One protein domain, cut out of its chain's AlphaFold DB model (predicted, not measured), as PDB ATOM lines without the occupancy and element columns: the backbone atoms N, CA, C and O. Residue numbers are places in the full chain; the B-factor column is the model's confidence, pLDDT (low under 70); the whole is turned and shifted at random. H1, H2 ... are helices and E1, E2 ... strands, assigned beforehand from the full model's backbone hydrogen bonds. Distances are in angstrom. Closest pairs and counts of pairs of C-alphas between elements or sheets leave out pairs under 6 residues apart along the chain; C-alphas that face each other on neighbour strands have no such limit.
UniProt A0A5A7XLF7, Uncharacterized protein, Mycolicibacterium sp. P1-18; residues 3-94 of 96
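What this domain is: This is residues 3 to 94 of the 96 residues of an uncharacterized protein of Mycolicibacterium sp. P1-18 (UniProt A0A5A7XLF7). A five-stranded sheet, strongly twisted and curled like part of a barrel, has the long hairpin of E2 and E3 in its middle and helices H1 and H3 packed on one face, in two layers. The barrel is far from closed; short E1 and E5 continue the curl beyond E2, and H2 only grazes the sheet near E5. The printed part has 92 residues, with five named strands and three named helices in the order E1 E2 E3 E4 H1 H2 E5 H3; the sheet's order is E4, E3, E2, E1, E5, mixed. The class is mixed, helices and strands, with under half of the residues in named elements; the whole is compact, with a radius of gyration of the C-alphas of 12.6 A and spans of 32 by 28 by 21 A.

How they stand to each other: Start at E1, residues 10 to 12, and its neighbour strand E2, residues 19 to 26, joined to it by a short link of 6 residues; look for N 11 and O 20, within hydrogen-bond range at 2.8 A. E2 forms the next hairpin with E3, residues 32 to 38, where N 36 and O 23 are 2.8 A apart. E3 and E4, residues 50 to 52, form a third, with N 51 and O 37 2.8 A apart. E1 E2 E3 E4 are a meander, strands in a row along the chain with no named helix between, each the neighbour in the sheet of the one before. H1, residues 60 to 66, is on the sheet at a height of 8.5 A; its closest C-alphas to E3 are those of Gln 60 and Thr 32, 5.5 A. H2, residues 70 to 73, only grazes the sheet. E5, residues 80 to 82, is parallel to E1, with N 81 and O 10 2.8 A apart. H3, residues 83 to 92, is on the sheet at a height of 10.3 A, only just over E4 with 3 C-alphas, and runs along the strands. H1 and H3 only just touch, with 3 pairs of C-alphas within 8 A, the closest those of Ala 66 and Ile 90, 6.1 A. Every O i to N i+4 pair is within hydrogen-bond range in H1 and H3; H2 is too short for one.

Where its parts are: Find C-alpha 10 at (41.279, 17.437, -30.103), where E1 begins, 6.2 A long. E2 spans 22.2 A, E3 18.5 A, E4 6.4 A, H1 9.9 A, H2 5.4 A and E5 7.0 A. H3 spans 14.1 A and ends at C-alpha 92, (51.122, 30.902, -44.513).

The domain as a whole: The C-alphas of Thr 28 and Thr 77 are the two farthest apart, 35.5 A. The printed part has no cut. The link from E3 to E4, 11 residues, is long. The pLDDT is under 70 at residues 5 to 8, 14, 30 and 47.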
ATOM      1  N   ILE A   3      56.860  19.178 -25.937       76.75
ATOM      2  CA  ILE A   3      55.937  20.144 -25.341       76.75
ATOM      3  C   ILE A   3      54.554  19.859 -25.913       76.75
ATOM      4  O   ILE A   3      54.347  19.929 -27.125       76.75
ATOM      5  N   ASP A   4      53.602  19.536 -25.047       72.56
ATOM      6  CA  ASP A   4      52.205  19.407 -25.442       72.56
ATOM      7  C   ASP A   4      51.568  20.803 -25.487       72.56
ATOM      8  O   ASP A   4      51.474  21.493 -24.470       72.56
ATOM      9  N   TYR A   5      51.184  21.242 -26.686       65.00
ATOM     10  CA  TYR A   5      50.678  22.596 -26.918       65.00
ATOM     11  C   TYR A   5      49.232  22.780 -26.448       65.00
ATOM     12  O   TYR A   5      48.761  23.911 -26.309       65.00
ATOM     13  N   ALA A   6      48.504  21.685 -26.228       64.19
ATOM     14  CA  ALA A   6      47.071  21.737 -26.003       64.19
ATOM     15  C   ALA A   6      46.570  20.447 -25.342       64.19
ATOM     16  O   ALA A   6      45.701  19.765 -25.880       64.19
ATOM     17  N   LEU A   7      47.072  20.186 -24.129       63.94
ATOM     18  CA  LEU A   7      46.837  19.020 -23.251       63.94
ATOM     19  C   LEU A   7      45.379  18.523 -23.099       63.94
ATOM     20  O   LEU A   7      45.151  17.482 -22.487       63.94
ATOM     21  N   ARG A   8      44.378  19.258 -23.595       66.75
ATOM     22  CA  ARG A   8      42.949  18.913 -23.533       66.75
ATOM     23  C   ARG A   8      42.187  18.996 -24.854       66.75
ATOM     24  O   ARG A   8      41.010  18.658 -24.859       66.75
ATOM     25  N   TRP A   9      42.803  19.451 -25.940       74.94
ATOM     26  CA  TRP A   9      42.076  19.726 -27.176       74.94
ATOM     27  C   TRP A   9      42.298  18.646 -28.226       74.94
ATOM     28  O   TRP A   9      43.403  18.125 -28.389       74.94
ATOM     29  N   HIS A  10      41.241  18.355 -28.976       82.06
ATOM     30  CA  HIS A  10      41.279  17.437 -30.103       82.06
ATOM     31  C   HIS A  10      41.420  18.217 -31.408       82.06
ATOM     32  O   HIS A  10      40.545  18.997 -31.776       82.06
ATOM     33  N   PHE A  11      42.506  17.987 -32.137       83.69
ATOM     34  CA  PHE A  11      42.717  18.558 -33.462       83.69
ATOM     35  C   PHE A  11      42.244  17.561 -34.506       83.69
ATOM     36  O   PHE A  11      42.812  16.478 -34.631       83.69
ATOM     37  N   VAL A  12      41.201  17.918 -35.243       85.81
ATOM     38  CA  VAL A  12      40.574  17.038 -36.230       85.81
ATOM     39  C   VAL A  12      40.823  17.595 -37.622       85.81
ATOM     40  O   VAL A  12      40.588  18.778 -37.876       85.81
ATOM     41  N   ASP A  13      41.311  16.747 -38.526       77.94
ATOM     42  CA  ASP A  13      41.383  17.066 -39.951       77.94
ATOM     43  C   ASP A  13      40.050  16.686 -40.608       77.94
ATOM     44  O   ASP A  13      39.533  15.588 -40.392       77.94
ATOM     45  N   ALA A  14      39.479  17.581 -41.416       68.75
ATOM     46  CA  ALA A  14      38.219  17.320 -42.114       68.75
ATOM     47  C   ALA A  14      38.316  16.147 -43.109       68.75
ATOM     48  O   ALA A  14      37.296  15.585 -43.502       68.75
ATOM     49  N   THR A  15      39.535  15.780 -43.513       71.88
ATOM     50  CA  THR A  15      39.793  14.729 -44.501       71.88
ATOM     51  C   THR A  15      39.676  13.320 -43.913       71.88
ATOM     52  O   THR A  15      39.260  12.407 -44.621       71.88
ATOM     53  N   ASP A  16      40.027  13.127 -42.634       75.62
ATOM     54  CA  ASP A  16      40.022  11.804 -41.987       75.62
ATOM     55  C   ASP A  16      39.216  11.722 -40.682       75.62
ATOM     56  O   ASP A  16      38.940  10.620 -40.203       75.62
ATOM     57  N   GLY A  17      38.808  12.860 -40.113       77.75
ATOM     58  CA  GLY A  17      38.012  12.925 -38.891       77.75
ATOM     59  C   GLY A  17      38.740  12.438 -37.635       77.75
ATOM     60  O   GLY A  17      38.099  12.253 -36.597       77.75
ATOM     61  N   ARG A  18      40.057  12.196 -37.691       82.44
ATOM     62  CA  ARG A  18      40.797  11.584 -36.582       82.44
ATOM     63  C   ARG A  18      41.255  12.646 -35.578       82.44
ATOM     64  O   ARG A  18      41.908  13.611 -35.984       82.44
ATOM     65  N   PRO A  19      40.965  12.472 -34.274       83.00
ATOM     66  CA  PRO A  19      41.418  13.395 -33.245       83.00
ATOM     67  C   PRO A  19      42.912  13.194 -32.972       83.00
ATOM     68  O   PRO A  19      43.350  12.112 -32.584       83.00
ATOM     69  N   ARG A  20      43.689  14.260 -33.144       87.31
ATOM     70  CA  ARG A  20      45.129  14.312 -32.877       87.31
ATOM     71  C   ARG A  20      45.437  15.308 -31.765       87.31
ATOM     72  O   ARG A  20      44.664  16.232 -31.521       87.31
ATOM     73  N   GLN A  21      46.577  15.131 -31.112       87.44
ATOM     74  CA  GLN A  21      47.176  16.091 -30.183       87.44
ATOM     75  C   GLN A  21      48.308  16.846 -30.879       87.44
ATOM     76  O   GLN A  21      49.073  16.239 -31.628       87.44
ATOM     77  N   LEU A  22      48.452  18.145 -30.607       88.25
ATOM     78  CA  LEU A  22      49.608  18.914 -31.065       88.25
ATOM     79  C   LEU A  22      50.771  18.780 -30.088       88.25
ATOM     80  O   LEU A  22      50.671  19.162 -28.922       88.25
ATOM     81  N   ARG A  23      51.901  18.293 -30.594       88.62
ATOM     82  CA  ARG A  23      53.147  18.155 -29.844       88.62
ATOM     83  C   ARG A  23      54.269  18.865 -30.568       88.62
ATOM     84  O   ARG A  23      54.505  18.621 -31.746       88.62
ATOM     85  N   PHE A  24      54.985  19.717 -29.856       88.19
ATOM     86  CA  PHE A  24      56.219  20.300 -30.345       88.19
ATOM     87  C   PHE A  24      57.395  19.488 -29.820       88.19
ATOM     88  O   PHE A  24      57.682  19.467 -28.623       88.19
ATOM     89  N   ARG A  25      58.063  18.786 -30.727       88.81
ATOM     90  CA  ARG A  25      59.231  17.972 -30.426       88.81
ATOM     91  C   ARG A  25      60.474  18.846 -30.473       88.81
ATOM     92  O   ARG A  25      60.930  19.201 -31.559       88.81
ATOM     93  N   CYS A  26      61.019  19.185 -29.308       84.25
ATOM     94  CA  CYS A  26      62.227  19.997 -29.228       84.25
ATOM     95  C   CYS A  26      63.474  19.204 -29.629       84.25
ATOM     96  O   CYS A  26      63.627  18.029 -29.267       84.25
ATOM     97  N   THR A  27      64.403  19.886 -30.297       79.44
ATOM     98  CA  THR A  27      65.797  19.453 -30.415       79.44
ATOM     99  C   THR A  27      66.531  19.667 -29.083       79.44
ATOM    100  O   THR A  27      65.984  20.218 -28.126       79.44
ATOM    101  N   THR A  28      67.779  19.207 -28.992       70.31
ATOM    102  CA  THR A  28      68.603  19.207 -27.767       70.31
ATOM    103  C   THR A  28      68.749  20.561 -27.068       70.31
ATOM    104  O   THR A  28      69.037  20.581 -25.875       70.31
ATOM    105  N   GLU A  29      68.536  21.679 -27.767       70.69
ATOM    106  CA  GLU A  29      68.672  23.034 -27.215       70.69
ATOM    107  C   GLU A  29      67.347  23.635 -26.709       70.69
ATOM    108  O   GLU A  29      67.333  24.761 -26.219       70.69
ATOM    109  N   ASN A  30      66.233  22.892 -26.781       68.94
ATOM    110  CA  ASN A  30      64.888  23.293 -26.332       68.94
ATOM    111  C   ASN A  30      64.316  24.592 -26.942       68.94
ATOM    112  O   ASN A  30      63.245  25.022 -26.525       68.94
ATOM    113  N   THR A  31      64.976  25.212 -27.919       79.56
ATOM    114  CA  THR A  31      64.537  26.465 -28.568       79.56
ATOM    115  C   THR A  31      64.041  26.256 -29.996       79.56
ATOM    116  O   THR A  31      63.247  27.054 -30.506       79.56
ATOM    117  N   THR A  32      64.482  25.175 -30.636       88.12
ATOM    118  CA  THR A  32      64.058  24.752 -31.969       88.12
ATOM    119  C   THR A  32      63.504  23.336 -31.925       88.12
ATOM    120  O   THR A  32      63.729  22.578 -30.977       88.12
ATOM    121  N   GLY A  33      62.730  22.974 -32.938       90.56
ATOM    122  CA  GLY A  33      62.047  21.695 -32.963       90.56
ATOM    123  C   GLY A  33      61.117  21.553 -34.147       90.56
ATOM    124  O   GLY A  33      61.293  22.186 -35.187       90.56
ATOM    125  N   GLN A  34      60.123  20.697 -33.971       92.00
ATOM    126  CA  GLN A  34      59.124  20.421 -34.986       92.00
ATOM    127  C   GLN A  34      57.745  20.290 -34.349       92.00
ATOM    128  O   GLN A  34      57.575  19.555 -33.376       92.00
ATOM    129  N   LEU A  35      56.749  20.965 -34.920       91.50
ATOM    130  CA  LEU A  35      55.355  20.774 -34.555       91.50
ATOM    131  C   LEU A  35      54.790  19.550 -35.284       91.50
ATOM    132  O   LEU A  35      54.856  19.440 -36.510       91.50
ATOM    133  N   LEU A  36      54.198  18.652 -34.509       91.50
ATOM    134  CA  LEU A  36      53.640  17.378 -34.936       91.50
ATOM    135  C   LEU A  36      52.187  17.275 -34.459       91.50
ATOM    136  O   LEU A  36      51.861  17.711 -33.355       91.50
ATOM    137  N   ALA A  37      51.326  16.649 -35.254       89.31
ATOM    138  CA  ALA A  37      50.023  16.165 -34.816       89.31
ATOM    139  C   ALA A  37      50.098  14.646 -34.625       89.31
ATOM    140  O   ALA A  37      50.459  13.932 -35.556       89.31
ATOM    141  N   VAL A  38      49.776  14.157 -33.426       88.19
ATOM    142  CA  VAL A  38      49.960  12.750 -33.040       88.19
ATOM    143  C   VAL A  38      48.659  12.151 -32.523       88.19
ATOM    144  O   VAL A  38      47.972  12.773 -31.710       88.19
ATOM    145  N   ILE A  39      48.330  10.928 -32.938       86.00
ATOM    146  CA  ILE A  39      47.284  10.130 -32.284       86.00
ATOM    147  C   ILE A  39      47.892   9.491 -31.032       86.00
ATOM    148  O   ILE A  39      48.588   8.484 -31.101       86.00
ATOM    149  N   ALA A  40      47.660  10.119 -29.879       76.25
ATOM    150  CA  ALA A  40      48.272   9.730 -28.608       76.25
ATOM    151  C   ALA A  40      47.444   8.734 -27.775       76.25
ATOM    152  O   ALA A  40      47.822   8.438 -26.644       76.25
ATOM    153  N   ASP A  41      46.305   8.266 -28.288       78.25
ATOM    154  CA  ASP A  41      45.464   7.281 -27.605       78.25
ATOM    155  C   ASP A  41      46.048   5.869 -27.812       78.25
ATOM    156  O   ASP A  41      46.009   5.369 -28.939       78.25
ATOM    157  N   PRO A  42      46.578   5.216 -26.758       73.31
ATOM    158  CA  PRO A  42      47.241   3.917 -26.869       73.31
ATOM    159  C   PRO A  42      46.265   2.754 -27.098       73.31
ATOM    160  O   PRO A  42      46.698   1.618 -27.269       73.31
ATOM    161  N   HIS A  43      44.952   3.002 -27.050       77.62
ATOM    162  CA  HIS A  43      43.924   1.981 -27.248       77.62
ATOM    163  C   HIS A  43      43.407   1.909 -28.688       77.62
ATOM    164  O   HIS A  43      42.537   1.085 -28.976       77.62
ATOM    165  N   ARG A  44      43.911   2.759 -29.589       75.50
ATOM    166  CA  ARG A  44      43.531   2.757 -31.003       75.50
ATOM    167  C   ARG A  44      44.550   2.002 -31.849       75.50
ATOM    168  O   ARG A  44      45.747   2.111 -31.620       75.50
ATOM    169  N   ASP A  45      44.075   1.332 -32.896       75.50
ATOM    170  CA  ASP A  45      44.941   0.646 -33.870       75.50
ATOM    171  C   ASP A  45      45.825   1.616 -34.683       75.50
ATOM    172  O   ASP A  45      46.829   1.205 -35.257       75.50
ATOM    173  N   ASP A  46      45.449   2.899 -34.748       73.38
ATOM    174  CA  ASP A  46      46.206   3.983 -35.389       73.38
ATOM    175  C   ASP A  46      46.982   4.853 -34.382       73.38
ATOM    176  O   ASP A  46      47.350   5.988 -34.698       73.38
ATOM    177  N   SER A  47      47.233   4.333 -33.173       69.00
ATOM    178  CA  SER A  47      48.123   4.974 -32.206       69.00
ATOM    179  C   SER A  47      49.509   5.198 -32.816       69.00
ATOM    180  O   SER A  47      49.994   4.360 -33.574       69.00
ATOM    181  N   ASP A  48      50.153   6.311 -32.467       70.06
ATOM    182  CA  ASP A  48      51.456   6.736 -33.000       70.06
ATOM    183  C   ASP A  48      51.459   7.177 -34.476       70.06
ATOM    184  O   ASP A  48      52.532   7.416 -35.035       70.06
ATOM    185  N   ASP A  49      50.296   7.380 -35.110       82.62
ATOM    186  CA  ASP A  49      50.245   8.132 -36.371       82.62
ATOM    187  C   ASP A  49      50.744   9.564 -36.125       82.62
ATOM    188  O   ASP A  49      50.153  10.320 -35.343       82.62
ATOM    189  N   VAL A  50      51.855   9.919 -36.776       85.94
ATOM    190  CA  VAL A  50      52.506  11.226 -36.662       85.94
ATOM    191  C   VAL A  50      52.398  11.958 -37.990       85.94
ATOM    192  O   VAL A  50      52.978  11.552 -38.996       85.94
ATOM    193  N   LEU A  51      51.741  13.110 -37.956       87.75
ATOM    194  CA  LEU A  51      51.708  14.059 -39.056       87.75
ATOM    195  C   LEU A  51      52.604  15.254 -38.723       87.75
ATOM    196  O   LEU A  51      52.319  16.019 -37.801       87.75
ATOM    197  N   ALA A  52      53.680  15.436 -39.484       90.69
ATOM    198  CA  ALA A  52      54.498  16.639 -39.386       90.69
ATOM    199  C   ALA A  52      53.720  17.857 -39.905       90.69
ATOM    200  O   ALA A  52      53.216  17.835 -41.027       90.69
ATOM    201  N   LEU A  53      53.618  18.905 -39.084       89.56
ATOM    202  CA  LEU A  53      52.970  20.161 -39.471       89.56
ATOM    203  C   LEU A  53      53.981  21.217 -39.904       89.56
ATOM    204  O   LEU A  53      53.673  22.000 -40.794       89.56
ATOM    205  N   THR A  54      55.163  21.238 -39.284       93.31
ATOM    206  CA  THR A  54      56.274  22.125 -39.653       93.31
ATOM    207  C   THR A  54      57.459  21.319 -40.179       93.31
ATOM    208  O   THR A  54      57.579  20.119 -39.897       93.31
ATOM    209  N   ARG A  55      58.402  21.988 -40.848       92.75
ATOM    210  CA  ARG A  55      59.748  21.446 -41.065       92.75
ATOM    211  C   ARG A  55      60.508  21.272 -39.736       92.75
ATOM    212  O   ARG A  55      60.103  21.850 -38.719       92.75
ATOM    213  N   PRO A  56      61.590  20.473 -39.720       90.81
ATOM    214  CA  PRO A  56      62.505  20.399 -38.583       90.81
ATOM    215  C   PRO A  56      63.184  21.745 -38.288       90.81
ATOM    216  O   PRO A  56      63.226  22.632 -39.141       90.81
ATOM    217  N   ASP A  57      63.745  21.872 -37.083       89.12
ATOM    218  CA  ASP A  57      64.544  23.024 -36.636       89.12
ATOM    219  C   ASP A  57      63.825  24.387 -36.692       89.12
ATOM    220  O   ASP A  57      64.454  25.445 -36.766       89.12
ATOM    221  N   VAL A  58      62.494  24.392 -36.598       91.44
ATOM    222  CA  VAL A  58      61.708  25.624 -36.483       91.44
ATOM    223  C   VAL A  58      61.789  26.150 -35.055       91.44
ATOM    224  O   VAL A  58      61.658  25.397 -34.092       91.44
ATOM    225  N   ALA A  59      61.989  27.460 -34.909       90.88
ATOM    226  CA  ALA A  59      61.980  28.117 -33.608       90.88
ATOM    227  C   ALA A  59      60.603  27.986 -32.943       90.88
ATOM    228  O   ALA A  59      59.585  28.312 -33.557       90.88
ATOM    229  N   GLN A  60      60.573  27.590 -31.668       87.69
ATOM    230  CA  GLN A  60      59.325  27.445 -30.913       87.69
ATOM    231  C   GLN A  60      58.496  28.742 -30.937       87.69
ATOM    232  O   GLN A  60      57.305  28.715 -31.229       87.69
ATOM    233  N   ALA A  61      59.152  29.893 -30.766       89.88
ATOM    234  CA  ALA A  61      58.498  31.199 -30.808       89.88
ATOM    235  C   ALA A  61      57.821  31.511 -32.159       89.88
ATOM    236  O   ALA A  61      56.828  32.234 -32.199       89.88
ATOM    237  N   ALA A  62      58.335  30.974 -33.272       91.12
ATOM    238  CA  ALA A  62      57.700  31.137 -34.579       91.12
ATOM    239  C   ALA A  62      56.412  30.306 -34.678       91.12
ATOM    240  O   ALA A  62      55.423  30.772 -35.241       91.12
ATOM    241  N   VAL A  63      56.406  29.106 -34.085       90.38
ATOM    242  CA  VAL A  63      55.195  28.288 -33.950       90.38
ATOM    243  C   VAL A  63      54.184  28.966 -33.029       90.38
ATOM    244  O   VAL A  63      53.025  29.086 -33.412       90.38
ATOM    245  N   ASP A  64      54.614  29.484 -31.876       89.06
ATOM    246  CA  ASP A  64      53.750  30.232 -30.952       89.06
ATOM    247  C   ASP A  64      53.070  31.414 -31.651       89.06
ATOM    248  O   ASP A  64      51.858  31.588 -31.545       89.06
ATOM    249  N   ALA A  65      53.837  32.188 -32.425       91.56
ATOM    250  CA  ALA A  65      53.313  33.316 -33.183       91.56
ATOM    251  C   ALA A  65      52.330  32.883 -34.284       91.56
ATOM    252  O   ALA A  65      51.301  33.528 -34.483       91.56
ATOM    253  N   ALA A  66      52.614  31.789 -34.997       91.44
ATOM    254  CA  ALA A  66      51.720  31.270 -36.034       91.44
ATOM    255  C   ALA A  66      50.404  30.720 -35.457       91.44
ATOM    256  O   ALA A  66      49.358  30.796 -36.109       91.44
ATOM    257  N   LEU A  67      50.460  30.182 -34.237       90.31
ATOM    258  CA  LEU A  67      49.310  29.662 -33.511       90.31
ATOM    259  C   LEU A  67      48.614  30.727 -32.651       90.31
ATOM    260  O   LEU A  67      47.613  30.412 -32.020       90.31
ATOM    261  N   ASP A  68      49.063  31.980 -32.623       91.19
ATOM    262  CA  ASP A  68      48.453  32.987 -31.753       91.19
ATOM    263  C   ASP A  68      46.925  33.087 -31.953       91.19
ATOM    264  O   ASP A  68      46.401  33.100 -33.074       91.19
ATOM    265  N   GLY A  69      46.185  33.070 -30.843       87.12
ATOM    266  CA  GLY A  69      44.720  33.071 -30.849       87.12
ATOM    267  C   GLY A  69      44.043  31.796 -31.379       87.12
ATOM    268  O   GLY A  69      42.836  31.839 -31.638       87.12
ATOM    269  N   TRP A  70      44.758  30.670 -31.542       88.75
ATOM    270  CA  TRP A  70      44.222  29.428 -32.135       88.75
ATOM    271  C   TRP A  70      42.921  28.935 -31.495       88.75
ATOM    272  O   TRP A  70      42.036  28.447 -32.192       88.75
ATOM    273  N   HIS A  71      42.752  29.137 -30.188       84.88
ATOM    274  CA  HIS A  71      41.549  28.771 -29.435       84.88
ATOM    275  C   HIS A  71      40.276  29.492 -29.914       84.88
ATOM    276  O   HIS A  71      39.172  29.059 -29.594       84.88
ATOM    277  N   THR A  72      40.417  30.590 -30.663       87.31
ATOM    278  CA  THR A  72      39.296  31.356 -31.217       87.31
ATOM    279  C   THR A  72      39.057  31.011 -32.684       87.31
ATOM    280  O   THR A  72      37.941  30.659 -33.054       87.31
ATOM    281  N   TRP A  73      40.085  31.096 -33.535       89.38
ATOM    282  CA  TRP A  73      39.902  30.961 -34.987       89.38
ATOM    283  C   TRP A  73      39.948  29.515 -35.491       89.38
ATOM    284  O   TRP A  73      39.358  29.230 -36.528       89.38
ATOM    285  N   ALA A  74      40.610  28.598 -34.778       88.44
ATOM    286  CA  ALA A  74      40.626  27.182 -35.143       88.44
ATOM    287  C   ALA A  74      39.465  26.408 -34.503       88.44
ATOM    288  O   ALA A  74      39.348  25.207 -34.719       88.44
ATOM    289  N   ARG A  75      38.616  27.052 -33.694       90.00
ATOM    290  CA  ARG A  75      37.586  26.372 -32.905       90.00
ATOM    291  C   ARG A  75      36.451  25.839 -33.771       90.00
ATOM    292  O   ARG A  75      35.808  26.596 -34.490       90.00
ATOM    293  N   LEU A  76      36.184  24.538 -33.648       86.81
ATOM    294  CA  LEU A  76      35.011  23.883 -34.233       86.81
ATOM    295  C   LEU A  76      33.927  23.653 -33.180       86.81
ATOM    296  O   LEU A  76      32.764  23.969 -33.410       86.81
ATOM    297  N   THR A  77      34.312  23.113 -32.022       85.62
ATOM    298  CA  THR A  77      33.416  22.851 -30.886       85.62
ATOM    299  C   THR A  77      34.092  23.250 -29.575       85.62
ATOM    300  O   THR A  77      35.159  23.871 -29.578       85.62
ATOM    301  N   ASP A  78      33.477  22.918 -28.436       81.38
ATOM    302  CA  ASP A  78      34.028  23.283 -27.137       81.38
ATOM    303  C   ASP A  78      35.396  22.673 -26.840       81.38
ATOM    304  O   ASP A  78      36.184  23.364 -26.205       81.38
ATOM    305  N   ASP A  79      35.695  21.488 -27.389       84.62
ATOM    306  CA  ASP A  79      36.949  20.751 -27.167       84.62
ATOM    307  C   ASP A  79      37.661  20.356 -28.479       84.62
ATOM    308  O   ASP A  79      38.697  19.686 -28.463       84.62
ATOM    309  N   THR A  80      37.108  20.733 -29.642       85.38
ATOM    310  CA  THR A  80      37.635  20.355 -30.967       85.38
ATOM    311  C   THR A  80      38.090  21.559 -31.781       85.38
ATOM    312  O   THR A  80      37.391  22.571 -31.885       85.38
ATOM    313  N   LEU A  81      39.242  21.406 -32.428       89.50
ATOM    314  CA  LEU A  81      39.883  22.398 -33.278       89.50
ATOM    315  C   LEU A  81      40.107  21.845 -34.683       89.50
ATOM    316  O   LEU A  81      40.320  20.648 -34.879       89.50
ATOM    317  N   ASN A  82      40.106  22.739 -35.661       90.06
ATOM    318  CA  ASN A  82      40.297  22.435 -37.064       90.06
ATOM    319  C   ASN A  82      41.792  22.325 -37.401       90.06
ATOM    320  O   ASN A  82      42.484  23.336 -37.545       90.06
ATOM    321  N   LEU A  83      42.283  21.097 -37.579       89.69
ATOM    322  CA  LEU A  83      43.677  20.844 -37.946       89.69
ATOM    323  C   LEU A  83      44.016  21.370 -39.349       89.69
ATOM    324  O   LEU A  83      45.148  21.792 -39.588       89.69
ATOM    325  N   THR A  84      43.047  21.405 -40.267       89.81
ATOM    326  CA  THR A  84      43.239  21.962 -41.613       89.81
ATOM    327  C   THR A  84      43.556  23.460 -41.550       89.81
ATOM    328  O   THR A  84      44.471  23.923 -42.231       89.81
ATOM    329  N   GLU A  85      42.874  24.217 -40.686       90.44
ATOM    330  CA  GLU A  85      43.153  25.649 -40.504       90.44
ATOM    331  C   GLU A  85      44.492  25.893 -39.795       90.44
ATOM    332  O   GLU A  85      45.229  26.807 -40.171       90.44
ATOM    333  N   ILE A  86      44.861  25.038 -38.834       90.69
ATOM    334  CA  ILE A  86      46.196  25.064 -38.214       90.69
ATOM    335  C   ILE A  86      47.277  24.874 -39.287       90.69
ATOM    336  O   ILE A  86      48.180  25.702 -39.404       90.69
ATOM    337  N   ARG A  87      47.157  23.839 -40.131       90.88
ATOM    338  CA  ARG A  87      48.086  23.589 -41.250       90.88
ATOM    339  C   ARG A  87      48.176  24.779 -42.195       90.88
ATOM    340  O   ARG A  87      49.270  25.174 -42.586       90.88
ATOM    341  N   ARG A  88      47.037  25.385 -42.531       90.69
ATOM    342  CA  ARG A  88      46.985  26.566 -43.398       90.69
ATOM    343  C   ARG A  88      47.760  27.747 -42.814       90.69
ATOM    344  O   ARG A  88      48.461  28.429 -43.555       90.69
ATOM    345  N   ARG A  89      47.643  27.996 -41.507       92.38
ATOM    346  CA  ARG A  89      48.377  29.071 -40.818       92.38
ATOM    347  C   ARG A  89      49.875  28.810 -40.760       92.38
ATOM    348  O   ARG A  89      50.649  29.722 -41.031       92.38
ATOM    349  N   ILE A  90      50.267  27.574 -40.473       92.81
ATOM    350  CA  ILE A  90      51.668  27.146 -40.482       92.81
ATOM    351  C   ILE A  90      52.287  27.325 -41.877       92.81
ATOM    352  O   ILE A  90      53.366  27.908 -41.994       92.81
ATOM    353  N   HIS A  91      51.559  26.946 -42.931       92.94
ATOM    354  CA  HIS A  91      51.991  27.159 -44.312       92.94
ATOM    355  C   HIS A  91      52.079  28.644 -44.689       92.94
ATOM    356  O   HIS A  91      53.058  29.093 -45.278       92.94
ATOM    357  N   ALA A  92      51.094  29.454 -44.290       92.12
ATOM    358  CA  ALA A  92      51.122  30.902 -44.513       92.12
ATOM    359  C   ALA A  92      52.283  31.602 -43.778       92.12
ATOM    360  O   ALA A  92      52.759  32.639 -44.235       92.12
ATOM    361  N   ALA A  93      52.746  31.036 -42.661       91.19
ATOM    362  CA  ALA A  93      53.929  31.488 -41.936       91.19
ATOM    363  C   ALA A  93      55.249  30.958 -42.536       91.19
ATOM    364  O   ALA A  93      56.324  31.351 -42.082       91.19
ATOM    365  N   GLY A  94      55.187  30.087 -43.553       92.50
ATOM    366  CA  GLY A  94      56.353  29.501 -44.216       92.50
ATOM    367  C   GLY A  94      57.162  28.586 -43.300       92.50
ATOM    368  O   GLY A  94      58.397  28.605 -43.352       92.50
TER     369      GLY A  94